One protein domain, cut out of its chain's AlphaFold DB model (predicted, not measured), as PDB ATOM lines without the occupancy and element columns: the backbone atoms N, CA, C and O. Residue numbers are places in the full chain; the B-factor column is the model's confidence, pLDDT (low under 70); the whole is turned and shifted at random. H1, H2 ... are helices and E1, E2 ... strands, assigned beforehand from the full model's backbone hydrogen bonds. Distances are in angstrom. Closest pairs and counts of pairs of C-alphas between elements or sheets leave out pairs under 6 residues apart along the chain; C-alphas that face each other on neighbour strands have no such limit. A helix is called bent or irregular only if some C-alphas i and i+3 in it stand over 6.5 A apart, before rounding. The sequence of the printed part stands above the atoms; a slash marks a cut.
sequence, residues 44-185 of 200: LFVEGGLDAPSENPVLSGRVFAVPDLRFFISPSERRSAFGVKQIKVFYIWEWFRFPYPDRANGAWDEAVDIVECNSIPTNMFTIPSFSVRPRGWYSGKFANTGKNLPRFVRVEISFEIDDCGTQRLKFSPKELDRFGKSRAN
ATOM      1  N   LEU A  44     -11.965-145.770  61.588       74.38
ATOM      2  CA  LEU A  44     -12.906-146.512  60.748       74.38
ATOM      3  C   LEU A  44     -13.971-145.544  60.228       74.38
ATOM      4  O   LEU A  44     -14.716-144.959  61.009       74.38
ATOM      5  N   PHE A  45     -14.017-145.373  58.910       73.50
ATOM      6  CA  PHE A  45     -14.896-144.410  58.255       73.50
ATOM      7  C   PHE A  45     -16.206-145.065  57.800       73.50
ATOM      8  O   PHE A  45     -17.278-144.495  57.987       73.50
ATOM      9  N   VAL A  46     -16.140-146.281  57.241       72.12
ATOM     10  CA  VAL A  46     -17.320-147.062  56.830       72.12
ATOM     11  C   VAL A  46     -17.114-148.534  57.174       72.12
ATOM     12  O   VAL A  46     -16.215-149.184  56.635       72.12
ATOM     13  N   GLU A  47     -17.977-149.063  58.043       65.38
ATOM     14  CA  GLU A  47     -18.061-150.489  58.367       65.38
ATOM     15  C   GLU A  47     -19.063-151.191  57.438       65.38
ATOM     16  O   GLU A  47     -20.143-150.670  57.173       65.38
ATOM     17  N   GLY A  48     -18.729-152.380  56.936       58.06
ATOM     18  CA  GLY A  48     -19.639-153.174  56.095       58.06
ATOM     19  C   GLY A  48     -19.502-152.872  54.612       58.06
ATOM     20  O   GLY A  48     -19.601-153.789  53.807       58.06
ATOM     21  N   GLY A  49     -19.144-151.637  54.277       57.47
ATOM     22  CA  GLY A  49     -18.683-151.246  52.958       57.47
ATOM     23  C   GLY A  49     -19.739-150.885  51.945       57.47
ATOM     24  O   GLY A  49     -20.894-151.291  52.030       57.47
ATOM     25  N   LEU A  50     -19.295-150.113  50.955       62.31
ATOM     26  CA  LEU A  50     -20.024-149.951  49.703       62.31
ATOM     27  C   LEU A  50     -20.385-151.351  49.175       62.31
ATOM     28  O   LEU A  50     -19.551-152.257  49.207       62.31
ATOM     29  N   ASP A  51     -21.635-151.500  48.741       70.00
ATOM     30  CA  ASP A  51     -22.204-152.694  48.099       70.00
ATOM     31  C   ASP A  51     -22.539-153.902  49.001       70.00
ATOM     32  O   ASP A  51     -23.081-154.899  48.512       70.00
ATOM     33  N   ALA A  52     -22.337-153.820  50.324       79.25
ATOM     34  CA  ALA A  52     -22.901-154.814  51.241       79.25
ATOM     35  C   ALA A  52     -24.408-154.582  51.486       79.25
ATOM     36  O   ALA A  52     -24.846-153.434  51.617       79.25
ATOM     37  N   PRO A  53     -25.222-155.651  51.595       84.75
ATOM     38  CA  PRO A  53     -26.613-155.522  52.016       84.75
ATOM     39  C   PRO A  53     -26.732-154.877  53.405       84.75
ATOM     40  O   PRO A  53     -25.919-155.137  54.290       84.75
ATOM     41  N   SER A  54     -27.786-154.085  53.618       83.81
ATOM     42  CA  SER A  54     -28.070-153.430  54.907       83.81
ATOM     43  C   SER A  54     -28.582-154.386  55.993       83.81
ATOM     44  O   SER A  54     -28.670-154.011  57.160       83.81
ATOM     45  N   GLU A  55     -28.952-155.610  55.616       87.12
ATOM     46  CA  GLU A  55     -29.414-156.657  56.524       87.12
ATOM     47  C   GLU A  55     -28.280-157.175  57.423       87.12
ATOM     48  O   GLU A  55     -27.096-156.978  57.151       87.12
ATOM     49  N   ASN A  56     -28.624-157.911  58.481       88.69
ATOM     50  CA  ASN A  56     -27.606-158.551  59.310       88.69
ATOM     51  C   ASN A  56     -26.974-159.744  58.574       88.69
ATOM     52  O   ASN A  56     -27.704-160.594  58.054       88.69
ATOM     53  N   PRO A  57     -25.636-159.865  58.562       91.56
ATOM     54  CA  PRO A  57     -24.981-161.010  57.953       91.56
ATOM     55  C   PRO A  57     -25.309-162.292  58.726       91.56
ATOM     56  O   PRO A  57     -25.274-162.333  59.954       91.56
ATOM     57  N   VAL A  58     -25.585-163.364  57.988       92.69
ATOM     58  CA  VAL A  58     -25.899-164.700  58.526       92.69
ATOM     59  C   VAL A  58     -24.692-165.635  58.510       92.69
ATOM     60  O   VAL A  58     -24.707-166.681  59.155       92.69
ATOM     61  N   LEU A  59     -23.636-165.262  57.783       91.06
ATOM     62  CA  LEU A  59     -22.364-165.968  57.735       91.06
ATOM     63  C   LEU A  59     -21.203-165.033  58.050       91.06
ATOM     64  O   LEU A  59     -21.210-163.848  57.718       91.06
ATOM     65  N   SER A  60     -20.163-165.610  58.640       91.75
ATOM     66  CA  SER A  60     -18.878-164.951  58.847       91.75
ATOM     67  C   SER A  60     -17.763-165.803  58.260       91.75
ATOM     68  O   SER A  60     -17.709-167.016  58.463       91.75
ATOM     69  N   GLY A  61     -16.872-165.147  57.528       92.62
ATOM     70  CA  GLY A  61     -15.622-165.723  57.067       92.62
ATOM     71  C   GLY A  61     -14.582-165.809  58.179       92.62
ATOM     72  O   GLY A  61     -14.782-165.368  59.316       92.62
ATOM     73  N   ARG A  62     -13.413-166.349  57.829       94.81
ATOM     74  CA  ARG A  62     -12.249-166.323  58.719       94.81
ATOM     75  C   ARG A  62     -11.764-164.883  58.881       94.81
ATOM     76  O   ARG A  62     -11.598-164.182  57.886       94.81
ATOM     77  N   VAL A  63     -11.489-164.476  60.120       96.44
ATOM     78  CA  VAL A  63     -10.843-163.186  60.398       96.44
ATOM     79  C   VAL A  63      -9.472-163.155  59.727       96.44
ATOM     80  O   VAL A  63      -8.690-164.100  59.872       96.44
ATOM     81  N   PHE A  64      -9.191-162.076  59.003       96.69
ATOM     82  CA  PHE A  64      -7.891-161.804  58.406       96.69
ATOM     83  C   PHE A  64      -7.250-160.617  59.126       96.69
ATOM     84  O   PHE A  64      -7.785-159.508  59.098       96.69
ATOM     85  N   ALA A  65      -6.118-160.856  59.786       96.44
ATOM     86  CA  ALA A  65      -5.356-159.813  60.462       96.44
ATOM     87  C   ALA A  65      -4.387-159.165  59.467       96.44
ATOM     88  O   ALA A  65      -3.420-159.793  59.034       96.44
ATOM     89  N   VAL A  66      -4.654-157.916  59.097       96.62
ATOM     90  CA  VAL A  66      -3.727-157.094  58.317       96.62
ATOM     91  C   VAL A  66      -2.682-156.527  59.281       96.62
ATOM     92  O   VAL A  66      -3.071-155.892  60.263       96.62
ATOM     93  N   PRO A  67      -1.377-156.763  59.051       96.75
ATOM     94  CA  PRO A  67      -0.323-156.259  59.928       96.75
ATOM     95  C   PRO A  67      -0.158-154.742  59.784       96.75
ATOM     96  O   PRO A  67      -0.733-154.134  58.883       96.75
ATOM     97  N   ASP A  68       0.682-154.145  60.630       95.12
ATOM     98  CA  ASP A  68       1.110-152.758  60.447       95.12
ATOM     99  C   ASP A  68       1.753-152.574  59.066       95.12
ATOM    100  O   ASP A  68       2.665-153.315  58.673       95.12
ATOM    101  N   LEU A  69       1.297-151.570  58.320       95.81
ATOM    102  CA  LEU A  69       1.767-151.296  56.967       95.81
ATOM    103  C   LEU A  69       2.704-150.091  56.995       95.81
ATOM    104  O   LEU A  69       2.282-148.940  57.095       95.81
ATOM    105  N   ARG A  70       4.002-150.378  56.918       94.62
ATOM    106  CA  ARG A  70       5.076-149.380  56.961       94.62
ATOM    107  C   ARG A  70       5.422-148.898  55.561       94.62
ATOM    108  O   ARG A  70       5.818-149.704  54.716       94.62
ATOM    109  N   PHE A  71       5.347-147.592  55.340       92.75
ATOM    110  CA  PHE A  71       5.621-146.963  54.054       92.75
ATOM    111  C   PHE A  71       6.783-145.985  54.136       92.75
ATOM    112  O   PHE A  71       6.983-145.296  55.133       92.75
ATOM    113  N   PHE A  72       7.528-145.915  53.040       90.62
ATOM    114  CA  PHE A  72       8.422-144.813  52.731       90.62
ATOM    115  C   PHE A  72       8.091-144.333  51.323       90.62
ATOM    116  O   PHE A  72       8.183-145.115  50.379       90.62
ATOM    117  N   ILE A  73       7.691-143.078  51.168       88.25
ATOM    118  CA  ILE A  73       7.368-142.500  49.870       88.25
ATOM    119  C   ILE A  73       8.574-141.726  49.347       88.25
ATOM    120  O   ILE A  73       9.065-140.786  49.970       88.25
ATOM    121  N   SER A  74       9.042-142.121  48.169       84.19
ATOM    122  CA  SER A  74      10.068-141.417  47.411       84.19
ATOM    123  C   SER A  74       9.420-140.680  46.229       84.19
ATOM    124  O   SER A  74       8.872-141.324  45.325       84.19
ATOM    125  N   PRO A  75       9.445-139.334  46.198       71.19
ATOM    126  CA  PRO A  75       9.055-138.607  44.996       71.19
ATOM    127  C   PRO A  75      10.033-138.948  43.863       71.19
ATOM    128  O   PRO A  75      11.247-138.974  44.071       71.19
ATOM    129  N   SER A  76       9.522-139.243  42.663       66.38
ATOM    130  CA  SER A  76      10.378-139.575  41.515       66.38
ATOM    131  C   SER A  76      11.053-138.353  40.881       66.38
ATOM    132  O   SER A  76      12.060-138.505  40.192       66.38
ATOM    133  N   GLU A  77      10.549-137.144  41.154       63.09
ATOM    134  CA  GLU A  77      11.042-135.879  40.606       63.09
ATOM    135  C   GLU A  77      11.486-134.904  41.708       63.09
ATOM    136  O   GLU A  77      11.016-134.976  42.842       63.09
ATOM    137  N   ARG A  78      12.394-133.971  41.369       53.12
ATOM    138  CA  ARG A  78      12.989-132.950  42.264       53.12
ATOM    139  C   ARG A  78      11.980-131.889  42.745       53.12
ATOM    140  O   ARG A  78      12.243-130.694  42.627       53.12
ATOM    141  N   ARG A  79      10.824-132.279  43.274       57.50
ATOM    142  CA  ARG A  79       9.981-131.371  44.057       57.50
ATOM    143  C   ARG A  79      10.336-131.539  45.527       57.50
ATOM    144  O   ARG A  79      10.350-132.644  46.056       57.50
ATOM    145  N   SER A  80      10.684-130.424  46.158       50.78
ATOM    146  CA  SER A  80      11.180-130.345  47.534       50.78
ATOM    147  C   SER A  80      10.083-130.449  48.598       50.78
ATOM    148  O   SER A  80      10.409-130.566  49.774       50.78
ATOM    149  N   ALA A  81       8.807-130.432  48.204       57.19
ATOM    150  CA  ALA A  81       7.671-130.608  49.099       57.19
ATOM    151  C   ALA A  81       6.767-131.718  48.551       57.19
ATOM    152  O   ALA A  81       6.173-131.577  47.485       57.19
ATOM    153  N   PHE A  82       6.718-132.839  49.266       66.06
ATOM    154  CA  PHE A  82       5.826-133.958  48.993       66.06
ATOM    155  C   PHE A  82       4.924-134.120  50.220       66.06
ATOM    156  O   PHE A  82       5.407-134.523  51.278       66.06
ATOM    157  N   GLY A  83       3.651-133.740  50.098       73.31
ATOM    158  CA  GLY A  83       2.652-133.839  51.162       73.31
ATOM    159  C   GLY A  83       1.591-134.877  50.815       73.31
ATOM    160  O   GLY A  83       0.967-134.803  49.752       73.31
ATOM    161  N   VAL A  84       1.380-135.856  51.699       83.50
ATOM    162  CA  VAL A  84       0.217-136.747  51.614       83.50
ATOM    163  C   VAL A  84      -0.928-136.088  52.374       83.50
ATOM    164  O   VAL A  84      -0.894-135.993  53.602       83.50
ATOM    165  N   LYS A  85      -1.949-135.637  51.645       84.44
ATOM    166  CA  LYS A  85      -3.127-134.981  52.229       84.44
ATOM    167  C   LYS A  85      -4.048-135.954  52.934       84.44
ATOM    168  O   LYS A  85      -4.624-135.629  53.959       84.44
ATOM    169  N   GLN A  86      -4.244-137.122  52.345       88.12
ATOM    170  CA  GLN A  86      -5.213-138.082  52.842       88.12
ATOM    171  C   GLN A  86      -4.765-139.484  52.472       88.12
ATOM    172  O   GLN A  86      -4.276-139.727  51.362       88.12
ATOM    173  N   ILE A  87      -4.971-140.408  53.404       91.56
ATOM    174  CA  ILE A  87      -4.774-141.832  53.178       91.56
ATOM    175  C   ILE A  87      -6.109-142.525  53.409       91.56
ATOM    176  O   ILE A  87      -6.716-142.390  54.469       91.56
ATOM    177  N   LYS A  88      -6.559-143.283  52.412       93.75
ATOM    178  CA  LYS A  88      -7.729-144.159  52.522       93.75
ATOM    179  C   LYS A  88      -7.307-145.597  52.309       93.75
ATOM    180  O   LYS A  88      -6.682-145.922  51.298       93.75
ATOM    181  N   VAL A  89      -7.666-146.453  53.251       95.44
ATOM    182  CA  VAL A  89      -7.377-147.883  53.229       95.44
ATOM    183  C   VAL A  89      -8.677-148.628  52.984       95.44
ATOM    184  O   VAL A  89      -9.645-148.478  53.721       95.44
ATOM    185  N   PHE A  90      -8.691-149.423  51.923       95.81
ATOM    186  CA  PHE A  90      -9.823-150.219  51.480       95.81
ATOM    187  C   PHE A  90      -9.508-151.689  51.744       95.81
ATOM    188  O   PHE A  90      -8.658-152.282  51.075       95.81
ATOM    189  N   TYR A  91     -10.195-152.286  52.707       95.62
ATOM    190  CA  TYR A  91     -10.080-153.701  53.027       95.62
ATOM    191  C   TYR A  91     -11.130-154.483  52.241       95.62
ATOM    192  O   TYR A  91     -12.287-154.574  52.647       95.62
ATOM    193  N   ILE A  92     -10.723-155.033  51.099       96.25
ATOM    194  CA  ILE A  92     -11.623-155.717  50.174       96.25
ATOM    195  C   ILE A  92     -11.789-157.175  50.591       96.25
ATOM    196  O   ILE A  92     -10.818-157.930  50.728       96.25
ATOM    197  N   TRP A  93     -13.038-157.591  50.717       95.69
ATOM    198  CA  TRP A  93     -13.436-158.977  50.893       95.69
ATOM    199  C   TRP A  93     -14.585-159.299  49.941       95.69
ATOM    200  O   TRP A  93     -15.196-158.409  49.361       95.69
ATOM    201  N   GLU A  94     -14.850-160.580  49.736       94.56
ATOM    202  CA  GLU A  94     -15.927-161.032  48.860       94.56
ATOM    203  C   GLU A  94     -16.858-161.993  49.588       94.56
ATOM    204  O   GLU A  94     -16.460-162.696  50.527       94.56
ATOM    205  N   TRP A  95     -18.102-162.034  49.127       93.00
ATOM    206  CA  TRP A  95     -19.132-162.930  49.620       93.00
ATOM    207  C   TRP A  95     -19.916-163.534  48.467       93.00
ATOM    208  O   TRP A  95     -20.036-162.964  47.384       93.00
ATOM    209  N   PHE A  96     -20.434-164.733  48.697       92.62
ATOM    210  CA  PHE A  96     -21.210-165.432  47.692       92.62
ATOM    211  C   PHE A  96     -22.667-164.967  47.731       92.62
ATOM    212  O   PHE A  96     -23.388-165.220  48.702       92.62
ATOM    213  N   ARG A  97     -23.107-164.314  46.657       90.75
ATOM    214  CA  ARG A  97     -24.473-163.840  46.474       90.75
ATOM    215  C   ARG A  97     -25.325-164.872  45.754       90.75
ATOM    216  O   ARG A  97     -25.006-165.329  44.654       90.75
ATOM    217  N   PHE A  98     -26.459-165.191  46.371       89.06
ATOM    218  CA  PHE A  98     -27.479-166.047  45.790       89.06
ATOM    219  C   PHE A  98     -28.877-165.665  46.314       89.06
ATOM    220  O   PHE A  98     -29.026-165.510  47.526       89.06
ATOM    221  N   PRO A  99     -29.911-165.588  45.455       88.25
ATOM    222  CA  PRO A  99     -29.854-165.709  43.995       88.25
ATOM    223  C   PRO A  99     -29.101-164.533  43.350       88.25
ATOM    224  O   PRO A  99     -28.957-163.470  43.952       88.25
ATOM    225  N   TYR A 100     -28.610-164.734  42.126       86.56
ATOM    226  CA  TYR A 100     -27.979-163.684  41.325       86.56
ATOM    227  C   TYR A 100     -28.768-163.507  40.018       86.56
ATOM    228  O   TYR A 100     -29.047-164.531  39.387       86.56
ATOM    229  N   PRO A 101     -29.132-162.274  39.599       85.00
ATOM    230  CA  PRO A 101     -30.077-162.048  38.498       85.00
ATOM    231  C   PRO A 101     -29.738-162.806  37.208       85.00
ATOM    232  O   PRO A 101     -30.600-163.466  36.639       85.00
ATOM    233  N   ASP A 102     -28.461-162.800  36.818       88.81
ATOM    234  CA  ASP A 102     -28.008-163.363  35.538       88.81
ATOM    235  C   ASP A 102     -27.278-164.709  35.677       88.81
ATOM    236  O   ASP A 102     -26.715-165.228  34.711       88.81
ATOM    237  N   ARG A 103     -27.212-165.282  36.890       87.00
ATOM    238  CA  ARG A 103     -26.447-166.513  37.157       87.00
ATOM    239  C   ARG A 103     -27.211-167.459  38.076       87.00
ATOM    240  O   ARG A 103     -27.255-167.278  39.291       87.00
ATOM    241  N   ALA A 104     -27.701-168.556  37.496       85.19
ATOM    242  CA  ALA A 104     -28.457-169.595  38.202       85.19
ATOM    243  C   ALA A 104     -27.691-170.273  39.354       85.19
ATOM    244  O   ALA A 104     -28.311-170.864  40.232       85.19
ATOM    245  N   ASN A 105     -26.357-170.179  39.361       85.38
ATOM    246  CA  ASN A 105     -25.486-170.752  40.387       85.38
ATOM    247  C   ASN A 105     -24.880-169.693  41.323       85.38
ATOM    248  O   ASN A 105     -23.933-170.014  42.028       85.38
ATOM    249  N   GLY A 106     -25.392-168.456  41.335       89.88
ATOM    250  CA  GLY A 106     -24.849-167.364  42.149       89.88
ATOM    251  C   GLY A 106     -23.579-166.723  41.580       89.88
ATOM    252  O   GLY A 106     -23.093-167.096  40.507       89.88
ATOM    253  N   ALA A 107     -23.050-165.736  42.302       91.88
ATOM    254  CA  ALA A 107     -21.813-165.031  41.965       91.88
ATOM    255  C   ALA A 107     -21.077-164.561  43.229       91.88
ATOM    256  O   ALA A 107     -21.637-164.590  44.322       91.88
ATOM    257  N   TRP A 108     -19.823-164.141  43.072       92.19
ATOM    258  CA  TRP A 108     -19.074-163.455  44.122       92.19
ATOM    259  C   TRP A 108     -19.213-161.951  43.932       92.19
ATOM    260  O   TRP A 108     -18.917-161.466  42.841       92.19
ATOM    261  N   ASP A 109     -19.628-161.262  44.991       92.19
ATOM    262  CA  ASP A 109     -19.680-159.802  45.054       92.19
ATOM    263  C   ASP A 109     -18.614-159.305  46.042       92.19
ATOM    264  O   ASP A 109     -18.371-159.927  47.082       92.19
ATOM    265  N   GLU A 110     -17.961-158.195  45.698       93.62
ATOM    266  CA  GLU A 110     -17.005-157.522  46.578       93.62
ATOM    267  C   GLU A 110     -17.734-156.610  47.569       93.62
ATOM    268  O   GLU A 110     -18.792-156.060  47.278       93.62
ATOM    269  N   ALA A 111     -17.137-156.442  48.740       92.94
ATOM    270  CA  ALA A 111     -17.504-155.459  49.746       92.94
ATOM    271  C   ALA A 111     -16.223-154.922  50.404       92.94
ATOM    272  O   ALA A 111     -15.137-155.502  50.262       92.94
ATOM    273  N   VAL A 112     -16.322-153.782  51.092       92.69
ATOM    274  CA  VAL A 112     -15.130-153.011  51.470       92.69
ATOM    275  C   VAL A 112     -15.228-152.313  52.818       92.69
ATOM    276  O   VAL A 112     -15.959-151.349  52.955       92.69
ATOM    277  N   ASP A 113     -14.409-152.675  53.801       92.06
ATOM    278  CA  ASP A 113     -14.256-151.789  54.967       92.06
ATOM    279  C   ASP A 113     -13.322-150.625  54.603       92.06
ATOM    280  O   ASP A 113     -12.261-150.847  54.010       92.06
ATOM    281  N   ILE A 114     -13.716-149.385  54.915       92.75
ATOM    282  CA  ILE A 114     -12.933-148.182  54.592       92.75
ATOM    283  C   ILE A 114     -12.448-147.535  55.880       92.75
ATOM    284  O   ILE A 114     -13.246-147.129  56.727       92.75
ATOM    285  N   VAL A 115     -11.134-147.393  55.991       92.06
ATOM    286  CA  VAL A 115     -10.462-146.642  57.053       92.06
ATOM    287  C   VAL A 115      -9.840-145.398  56.439       92.06
ATOM    288  O   VAL A 115      -9.204-145.466  55.385       92.06
ATOM    289  N   GLU A 116     -10.031-144.260  57.091       91.44
ATOM    290  CA  GLU A 116      -9.439-142.989  56.691       91.44
ATOM    291  C   GLU A 116      -8.418-142.558  57.741       91.44
ATOM    292  O   GLU A 116      -8.670-142.654  58.941       91.44
ATOM    293  N   CYS A 117      -7.254-142.112  57.283       88.06
ATOM    294  CA  CYS A 117      -6.177-141.661  58.149       88.06
ATOM    295  C   CYS A 117      -5.812-140.212  57.832       88.06
ATOM    296  O   CYS A 117      -5.841-139.789  56.669       88.06
ATOM    297  N   ASN A 118      -5.459-139.472  58.882       81.56
ATOM    298  CA  ASN A 118      -5.156-138.045  58.801       81.56
ATOM    299  C   ASN A 118      -3.928-137.755  57.916       81.56
ATOM    300  O   ASN A 118      -3.054-138.606  57.737       81.56
ATOM    301  N   SER A 119      -3.865-136.533  57.370       69.00
ATOM    302  CA  SER A 119      -2.732-136.036  56.577       69.00
ATOM    303  C   SER A 119      -1.433-136.104  57.375       69.00
ATOM    304  O   SER A 119      -1.422-135.676  58.531       69.00
ATOM    305  N   ILE A 120      -0.334-136.536  56.757       69.12
ATOM    306  CA  ILE A 120       0.976-136.552  57.419       69.12
ATOM    307  C   ILE A 120       1.960-135.748  56.564       69.12
ATOM    308  O   ILE A 120       2.122-136.051  55.378       69.12
ATOM    309  N   PRO A 121       2.660-134.748  57.130       68.44
ATOM    310  CA  PRO A 121       3.679-133.982  56.412       68.44
ATOM    311  C   PRO A 121       5.003-134.757  56.253       68.44
ATOM    312  O   PRO A 121       6.031-134.163  55.932       68.44
ATOM    313  N   THR A 122       5.009-136.067  56.510       76.88
ATOM    314  CA  THR A 122       6.201-136.913  56.483       76.88
ATOM    315  C   THR A 122       6.126-137.918  55.339       76.88
ATOM    316  O   THR A 122       5.064-138.365  54.906       76.88
ATOM    317  N   ASN A 123       7.294-138.287  54.827       83.31
ATOM    318  CA  ASN A 123       7.432-139.288  53.777       83.31
ATOM    319  C   ASN A 123       7.523-140.719  54.326       83.31
ATOM    320  O   ASN A 123       7.597-141.662  53.543       83.31
ATOM    321  N   MET A 124       7.550-140.895  55.648       87.50
ATOM    322  CA  MET A 124       7.663-142.195  56.294       87.50
ATOM    323  C   MET A 124       6.607-142.324  57.376       87.50
ATOM    324  O   MET A 124       6.611-141.569  58.344       87.50
ATOM    325  N   PHE A 125       5.744-143.322  57.234       88.94
ATOM    326  CA  PHE A 125       4.627-143.498  58.144       88.94
ATOM    327  C   PHE A 125       4.190-144.956  58.246       88.94
ATOM    328  O   PHE A 125       4.513-145.790  57.393       88.94
ATOM    329  N   THR A 126       3.441-145.255  59.302       92.44
ATOM    330  CA  THR A 126       2.897-146.588  59.565       92.44
ATOM    331  C   THR A 126       1.388-146.521  59.702       92.44
ATOM    332  O   THR A 126       0.883-145.819  60.575       92.44
ATOM    333  N   ILE A 127       0.682-147.279  58.863       92.94
ATOM    334  CA  ILE A 127      -0.746-147.557  59.037       92.94
ATOM    335  C   ILE A 127      -0.868-148.685  60.068       92.94
ATOM    336  O   ILE A 127      -0.251-149.735  59.854       92.94
ATOM    337  N   PRO A 128      -1.623-148.503  61.164       92.81
ATOM    338  CA  PRO A 128      -1.768-149.525  62.188       92.81
ATOM    339  C   PRO A 128      -2.487-150.770  61.657       92.81
ATOM    340  O   PRO A 128      -3.279-150.719  60.712       92.81
ATOM    341  N   SER A 129      -2.206-151.903  62.293       94.38
ATOM    342  CA  SER A 129      -2.845-153.185  62.016       94.38
ATOM    343  C   SER A 129      -4.369-153.110  62.139       94.38
ATOM    344  O   SER A 129      -4.926-152.382  62.961       94.38
ATOM    345  N   PHE A 130      -5.057-153.900  61.317       93.38
ATOM    346  CA  PHE A 130      -6.517-153.927  61.267       93.38
ATOM    347  C   PHE A 130      -7.021-155.345  61.020       93.38
ATOM    348  O   PHE A 130      -6.471-156.085  60.205       93.38
ATOM    349  N   SER A 131      -8.082-155.746  61.718       94.25
ATOM    350  CA  SER A 131      -8.676-157.075  61.560       94.25
ATOM    351  C   SER A 131      -9.953-156.999  60.743       94.25
ATOM    352  O   SER A 131     -10.943-156.419  61.173       94.25
ATOM    353  N   VAL A 132      -9.948-157.654  59.586       93.69
ATOM    354  CA  VAL A 132     -11.109-157.729  58.701       93.69
ATOM    355  C   VAL A 132     -11.868-159.011  59.004       93.69
ATOM    356  O   VAL A 132     -11.289-160.101  59.011       93.69
ATOM    357  N   ARG A 133     -13.181-158.904  59.215       94.25
ATOM    358  CA  ARG A 133     -14.082-160.060  59.307       94.25
ATOM    359  C   ARG A 133     -15.023-160.057  58.095       94.25
ATOM    360  O   ARG A 133     -16.026-159.348  58.122       94.25
ATOM    361  N   PRO A 134     -14.724-160.842  57.042       94.50
ATOM    362  CA  PRO A 134     -15.621-161.001  55.900       94.50
ATOM    363  C   PRO A 134     -17.003-161.500  56.336       94.50
ATOM    364  O   PRO A 134     -17.105-162.356  57.219       94.50
ATOM    365  N   ARG A 135     -18.063-160.984  55.714       92.88
ATOM    366  CA  ARG A 135     -19.468-161.226  56.089       92.88
ATOM    367  C   ARG A 135     -20.258-161.776  54.904       92.88
ATOM    368  O   ARG A 135     -19.831-161.632  53.770       92.88
ATOM    369  N   GLY A 136     -21.379-162.449  55.143       92.00
ATOM    370  CA  GLY A 136     -22.210-163.005  54.071       92.00
ATOM    371  C   GLY A 136     -23.688-163.074  54.441       92.00
ATOM    372  O   GLY A 136     -24.026-163.258  55.608       92.00
ATOM    373  N   TRP A 137     -24.559-162.962  53.435       91.94
ATOM    374  CA  TRP A 137     -26.019-162.846  53.603       91.94
ATOM    375  C   TRP A 137     -26.810-164.052  53.097       91.94
ATOM    376  O   TRP A 137     -28.020-164.131  53.276       91.94
ATOM    377  N   TYR A 138     -26.137-165.027  52.493       88.44
ATOM    378  CA  TYR A 138     -26.785-166.235  52.006       88.44
ATOM    379  C   TYR A 138     -26.523-167.417  52.946       88.44
ATOM    380  O   TYR A 138     -25.372-167.784  53.152       88.44
ATOM    381  N   SER A 139     -27.581-168.044  53.476       85.31
ATOM    382  CA  SER A 139     -27.520-169.225  54.365       85.31
ATOM    383  C   SER A 139     -28.131-170.503  53.760       85.31
ATOM    384  O   SER A 139     -28.284-171.509  54.449       85.31
ATOM    385  N   GLY A 140     -28.489-170.484  52.470       86.00
ATOM    386  CA  GLY A 140     -29.157-171.608  51.805       86.00
ATOM    387  C   GLY A 140     -28.228-172.760  51.394       86.00
ATOM    388  O   GLY A 140     -27.082-172.869  51.825       86.00
ATOM    389  N   LYS A 141     -28.714-173.628  50.496       84.19
ATOM    390  CA  LYS A 141     -28.053-174.891  50.102       84.19
ATOM    391  C   LYS A 141     -26.590-174.760  49.651       84.19
ATOM    392  O   LYS A 141     -25.828-175.711  49.779       84.19
ATOM    393  N   PHE A 142     -26.190-173.603  49.123       81.38
ATOM    394  CA  PHE A 142     -24.818-173.364  48.663       81.38
ATOM    395  C   PHE A 142     -23.900-172.718  49.715       81.38
ATOM    396  O   PHE A 142     -22.692-172.688  49.503       81.38
ATOM    397  N   ALA A 143     -24.443-172.224  50.828       74.12
ATOM    398  CA  ALA A 143     -23.771-171.335  51.774       74.12
ATOM    399  C   ALA A 143     -22.652-172.019  52.580       74.12
ATOM    400  O   ALA A 143     -21.558-171.485  52.734       74.12
ATOM    401  N   ASN A 144     -22.893-173.255  53.024       67.00
ATOM    402  CA  ASN A 144     -22.034-173.948  53.994       67.00
ATOM    403  C   ASN A 144     -21.084-174.976  53.365       67.00
ATOM    404  O   ASN A 144     -20.581-175.868  54.039       67.00
ATOM    405  N   THR A 145     -20.815-174.874  52.064       70.88
ATOM    406  CA  THR A 145     -19.982-175.860  51.349       70.88
ATOM    407  C   THR A 145     -18.472-175.626  51.504       70.88
ATOM    408  O   THR A 145     -17.678-176.214  50.772       70.88
ATOM    409  N   GLY A 146     -18.045-174.737  52.412       71.56
ATOM    410  CA  GLY A 146     -16.656-174.278  52.571       71.56
ATOM    411  C   GLY A 146     -16.150-173.420  51.403       71.56
ATOM    412  O   GLY A 146     -15.425-172.453  51.608       71.56
ATOM    413  N   LYS A 147     -16.589-173.726  50.177       82.06
ATOM    414  CA  LYS A 147     -16.247-173.018  48.940       82.06
ATOM    415  C   LYS A 147     -16.853-171.622  48.860       82.06
ATOM    416  O   LYS A 147     -16.205-170.747  48.309       82.06
ATOM    417  N   ASN A 148     -18.045-171.431  49.426       88.81
ATOM    418  CA  ASN A 148     -18.829-170.193  49.328       88.81
ATOM    419  C   ASN A 148     -18.823-169.367  50.623       88.81
ATOM    420  O   ASN A 148     -19.686-168.516  50.828       88.81
ATOM    421  N   LEU A 149     -17.860-169.632  51.509       91.88
ATOM    422  CA  LEU A 149     -17.671-168.812  52.696       91.88
ATOM    423  C   LEU A 149     -17.060-167.459  52.304       91.88
ATOM    424  O   LEU A 149     -16.133-167.438  51.487       91.88
ATOM    425  N   PRO A 150     -17.528-166.348  52.903       93.94
ATOM    426  CA  PRO A 150     -16.920-165.039  52.703       93.94
ATOM    427  C   PRO A 150     -15.422-165.064  53.002       93.94
ATOM    428  O   PRO A 150     -14.978-165.723  53.950       93.94
ATOM    429  N   ARG A 151     -14.632-164.337  52.214       95.19
ATOM    430  CA  ARG A 151     -13.172-164.349  52.355       95.19
ATOM    431  C   ARG A 151     -12.536-163.010  52.031       95.19
ATOM    432  O   ARG A 151     -13.022-162.253  51.201       95.19
ATOM    433  N   PHE A 152     -11.427-162.740  52.707       96.75
ATOM    434  CA  PHE A 152     -10.603-161.571  52.451       96.75
ATOM    435  C   PHE A 152      -9.889-161.703  51.101       96.75
ATOM    436  O   PHE A 152      -9.393-162.784  50.774       96.75
ATOM    437  N   VAL A 153      -9.831-160.610  50.338       97.19
ATOM    438  CA  VAL A 153      -9.283-160.603  48.977       97.19
ATOM    439  C   VAL A 153      -7.992-159.800  48.899       97.19
ATOM    440  O   VAL A 153      -7.005-160.320  48.388       97.19
ATOM    441  N   ARG A 154      -7.985-158.540  49.356       98.00
ATOM    442  CA  ARG A 154      -6.832-157.627  49.225       98.00
ATOM    443  C   ARG A 154      -6.999-156.360  50.062       98.00
ATOM    444  O   ARG A 154      -8.114-155.998  50.425       98.00
ATOM    445  N   VAL A 155      -5.897-155.649  50.292       97.94
ATOM    446  CA  VAL A 155      -5.928-154.238  50.707       97.94
ATOM    447  C   VAL A 155      -5.642-153.363  49.495       97.94
ATOM    448  O   VAL A 155      -4.722-153.643  48.726       97.94
ATOM    449  N   GLU A 156      -6.391-152.280  49.338       97.12
ATOM    450  CA  GLU A 156      -6.021-151.184  48.450       97.12
ATOM    451  C   GLU A 156      -5.777-149.920  49.274       97.12
ATOM    452  O   GLU A 156      -6.527-149.626  50.198       97.12
ATOM    453  N   ILE A 157      -4.719-149.176  48.966       95.31
ATOM    454  CA  ILE A 157      -4.359-147.954  49.692       95.31
ATOM    455  C   ILE A 157      -4.326-146.815  48.701       95.31
ATOM    456  O   ILE A 157      -3.635-146.889  47.686       95.31
ATOM    457  N   SER A 158      -5.089-145.778  48.997       93.56
ATOM    458  CA  SER A 158      -5.196-144.575  48.197       93.56
ATOM    459  C   SER A 158      -4.502-143.425  48.912       93.56
ATOM    460  O   SER A 158      -4.834-143.135  50.058       93.56
ATOM    461  N   PHE A 159      -3.586-142.760  48.218       89.81
ATOM    462  CA  PHE A 159      -2.897-141.558  48.676       89.81
ATOM    463  C   PHE A 159      -3.393-140.379  47.851       89.81
ATOM    464  O   PHE A 159      -3.292-140.404  46.624       89.81
ATOM    465  N   GLU A 160      -3.924-139.354  48.505       89.56
ATOM    466  CA  GLU A 160      -4.130-138.055  47.871       89.56
ATOM    467  C   GLU A 160      -2.873-137.211  48.060       89.56
ATOM    468  O   GLU A 160      -2.449-136.956  49.189       89.56
ATOM    469  N   ILE A 161      -2.256-136.818  46.949       85.31
ATOM    470  CA  ILE A 161      -0.957-136.152  46.943       85.31
ATOM    471  C   ILE A 161      -1.108-134.790  46.284       85.31
ATOM    472  O   ILE A 161      -1.733-134.672  45.224       85.31
ATOM    473  N   ASP A 162      -0.498-133.778  46.904       80.38
ATOM    474  CA  ASP A 162      -0.381-132.436  46.336       80.38
ATOM    475  C   ASP A 162       0.100-132.488  44.878       80.38
ATOM    476  O   ASP A 162       1.085-133.150  44.556       80.38
ATOM    477  N   ASP A 163      -0.622-131.811  43.984       79.62
ATOM    478  CA  ASP A 163      -0.332-131.678  42.546       79.62
ATOM    479  C   ASP A 163      -0.265-132.973  41.701       79.62
ATOM    480  O   ASP A 163      -0.238-132.886  40.473       79.62
ATOM    481  N   CYS A 164      -0.267-134.168  42.304       82.12
ATOM    482  CA  CYS A 164      -0.268-135.461  41.598       82.12
ATOM    483  C   CYS A 164      -1.643-136.152  41.575       82.12
ATOM    484  O   CYS A 164      -1.809-137.154  40.869       82.12
ATOM    485  N   GLY A 165      -2.608-135.667  42.361       87.00
ATOM    486  CA  GLY A 165      -3.918-136.294  42.519       87.00
ATOM    487  C   GLY A 165      -3.859-137.609  43.301       87.00
ATOM    488  O   GLY A 165      -2.988-137.819  44.147       87.00
ATOM    489  N   THR A 166      -4.815-138.499  43.034       90.75
ATOM    490  CA  THR A 166      -4.978-139.751  43.778       90.75
ATOM    491  C   THR A 166      -4.156-140.890  43.176       90.75
ATOM    492  O   THR A 166      -4.304-141.230  42.004       90.75
ATOM    493  N   GLN A 167      -3.332-141.530  44.003       90.69
ATOM    494  CA  GLN A 167      -2.530-142.705  43.657       90.69
ATOM    495  C   GLN A 167      -3.024-143.923  44.430       90.69
ATOM    496  O   GLN A 167      -3.337-143.803  45.611       90.69
ATOM    497  N   ARG A 168      -3.080-145.101  43.797       94.00
ATOM    498  CA  ARG A 168      -3.637-146.310  44.422       94.00
ATOM    499  C   ARG A 168      -2.686-147.497  44.327       94.00
ATOM    500  O   ARG A 168      -2.283-147.892  43.236       94.00
ATOM    501  N   LEU A 169      -2.361-148.077  45.477       95.75
ATOM    502  CA  LEU A 169      -1.618-149.326  45.616       95.75
ATOM    503  C   LEU A 169      -2.568-150.470  45.942       95.75
ATOM    504  O   LEU A 169      -3.602-150.268  46.576       95.75
ATOM    505  N   LYS A 170      -2.201-151.681  45.527       97.12
ATOM    506  CA  LYS A 170      -2.947-152.907  45.809       97.12
ATOM    507  C   LYS A 170      -1.990-153.950  46.365       97.12
ATOM    508  O   LYS A 170      -0.918-154.151  45.796       97.12
ATOM    509  N   PHE A 171      -2.401-154.605  47.442       97.88
ATOM    510  CA  PHE A 171      -1.633-155.631  48.132       97.88
ATOM    511  C   PHE A 171      -2.484-156.882  48.311       97.88
ATOM    512  O   PHE A 171      -3.531-156.865  48.964       97.88
ATOM    513  N   SER A 172      -2.019-157.983  47.732       97.69
ATOM    514  CA  SER A 172      -2.580-159.311  47.965       97.69
ATOM    515  C   SER A 172      -2.246-159.819  49.378       97.69
ATOM    516  O   SER A 172      -1.276-159.355  49.980       97.69
ATOM    517  N   PRO A 173      -2.959-160.833  49.905       97.50
ATOM    518  CA  PRO A 173      -2.672-161.413  51.217       97.50
ATOM    519  C   PRO A 173      -1.211-161.858  51.370       97.50
ATOM    520  O   PRO A 173      -0.580-161.589  52.384       97.50
ATOM    521  N   LYS A 174      -0.637-162.443  50.310       96.38
ATOM    522  CA  LYS A 174       0.770-162.874  50.282       96.38
ATOM    523  C   LYS A 174       1.755-161.706  50.368       96.38
ATOM    524  O   LYS A 174       2.859-161.864  50.880       96.38
ATOM    525  N   GLU A 175       1.401-160.548  49.815       96.88
ATOM    526  CA  GLU A 175       2.231-159.344  49.910       96.88
ATOM    527  C   GLU A 175       2.104-158.689  51.282       96.88
ATOM    528  O   GLU A 175       3.104-158.194  51.798       96.88
ATOM    529  N   LEU A 176       0.918-158.745  51.899       97.12
ATOM    530  CA  LEU A 176       0.699-158.247  53.259       97.12
ATOM    531  C   LEU A 176       1.606-158.951  54.276       97.12
ATOM    532  O   LEU A 176       2.200-158.282  55.118       97.12
ATOM    533  N   ASP A 177       1.829-160.261  54.128       95.19
ATOM    534  CA  ASP A 177       2.750-161.031  54.981       95.19
ATOM    535  C   ASP A 177       4.183-160.461  54.992       95.19
ATOM    536  O   ASP A 177       4.934-160.624  55.961       95.19
ATOM    537  N   ARG A 178       4.593-159.758  53.926       95.94
ATOM    538  CA  ARG A 178       5.939-159.174  53.822       95.94
ATOM    539  C   ARG A 178       6.120-157.985  54.761       95.94
ATOM    540  O   ARG A 178       7.235-157.783  55.253       95.94
ATOM    541  N   PHE A 179       5.061-157.233  55.066       95.12
ATOM    542  CA  PHE A 179       5.142-156.063  55.949       95.12
ATOM    543  C   PHE A 179       5.569-156.412  57.378       95.12
ATOM    544  O   PHE A 179       6.214-155.593  58.031       95.12
ATOM    545  N   GLY A 180       5.354-157.650  57.840       88.50
ATOM    546  CA  GLY A 180       5.814-158.088  59.163       88.50
ATOM    547  C   GLY A 180       7.330-157.955  59.377       88.50
ATOM    548  O   GLY A 180       7.794-157.849  60.508       88.50
ATOM    549  N   LYS A 181       8.127-157.912  58.299       89.31
ATOM    550  CA  LYS A 181       9.599-157.806  58.359       89.31
ATOM    551  C   LYS A 181      10.184-156.734  57.440       89.31
ATOM    552  O   LYS A 181      11.398-156.693  57.268       89.31
ATOM    553  N   SER A 182       9.344-155.945  56.776       93.44
ATOM    554  CA  SER A 182       9.794-154.968  55.787       93.44
ATOM    555  C   SER A 182       8.858-153.768  55.709       93.44
ATOM    556  O   SER A 182       7.753-153.782  56.254       93.44
ATOM    557  N   ARG A 183       9.315-152.727  55.020       94.38
ATOM    558  CA  ARG A 183       8.529-151.564  54.610       94.38
ATOM    559  C   ARG A 183       8.383-151.536  53.095       94.38
ATOM    560  O   ARG A 183       9.274-151.993  52.376       94.38
ATOM    561  N   ALA A 184       7.288-150.971  52.606       95.81
ATOM    562  CA  ALA A 184       7.121-150.682  51.191       95.81
ATOM    563  C   ALA A 184       7.741-149.314  50.873       95.81
ATOM    564  O   ALA A 184       7.278-148.285  51.358       95.81
ATOM    565  N   ASN A 185       8.790-149.308  50.054       94.25
ATOM    566  CA  ASN A 185       9.321-148.096  49.449       94.25
ATOM    567  C   ASN A 185       8.541-147.827  48.160       94.25
ATOM    568  O   ASN A 185       8.629-148.611  47.210       94.25
TER     569      ASN A 185
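What this domain is: This is residues 44 to 185 of the 200 residues of an uncharacterized protein of Acidobacteria bacterium (UniProt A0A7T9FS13). A long, strongly twisted sheet of five strands, E1 E5 E4 E8 E9, is partly covered by a bent ribbon in which E2 and E3 run beside E7 and E6. H1 packs between E8 and the ribbon, E10 adds a strand beside E3, and loops fill the two ends of the long axis. The printed part has 142 residues with ten named strands and one named helix, in the order E1 to E9, H1, E10, and its class is mostly strand, with strands holding 66 of the 73 residues in named elements; the large sheet is antiparallel, E2 and E7 make an antiparallel pair, and E6 E3 E10 is a mixed sheet. It is elongated, 59 by 30 by 23 A, and only just loose, close to compact, with a radius of gyration of the C-alphas of 17.7 A.

Where its parts are: Find C-alpha 44 at (-12.906, -146.512, 60.748), where E1, residues 44 to 46, begins. Next come E2, residues 64 to 66, and E3, residues 69 to 75, 18.9 A long. E4, residues 84 to 97, starts at (0.217, -136.747, 51.614) and runs 37.0 A; E5, residues 107 to 117, runs 32.4 A. E6 is residues 124 to 127 and E7 residues 130 to 132. E8, residues 151 to 161, runs 31.2 A and E9, residues 165 to 171, 20.3 A. H1 is residues 173 to 179; E10, residues 183 to 185, ends at (9.321, -148.096, 49.449).

How they stand to each other: Look first at the hairpin E4 and E5, with N 91 and O 113 at 2.8 A. E1 is the edge strand beside E5, N 45 and O 114 at 2.9 A. On the other side of E4 is E8, N 90 and O 156 at 2.8 A; E8 and E9 form a hairpin, N 159 and O 167 at 2.8 A. E2 runs on into E3 at 42 degrees, and E6 into E7 at 40 degrees. E2 and E7 are antiparallel, N 66 and O 130 at 2.8 A, as are E6 and E3, N 69 and O 127 at 2.8 A; E10 is parallel to E3, N 72 and O 184 at 2.9 A. The closest C-alphas of E7 and E4, Val 132 and Tyr 91, are 7.0 A apart. H1 is on the large sheet at a height of 9.1 A, only just over E8 with 3 C-alphas, along it at 19 degrees on the local plane; it only grazes the sheet E6 E3 E10. In H1, 1 of 3 O i to N i+4 pairs and 3 of 4 O i to N i+3 pairs are within hydrogen-bond range.

The domain as a whole: The C-alphas farthest apart, Ser 80 and Lys 141, are 59.4 A apart. The printed part has no cut; the long links are E1 to E2 and E7 to E8. Look for pLDDT under 70 at residues 47 to 50, 76 to 82, 119 to 121 and 144.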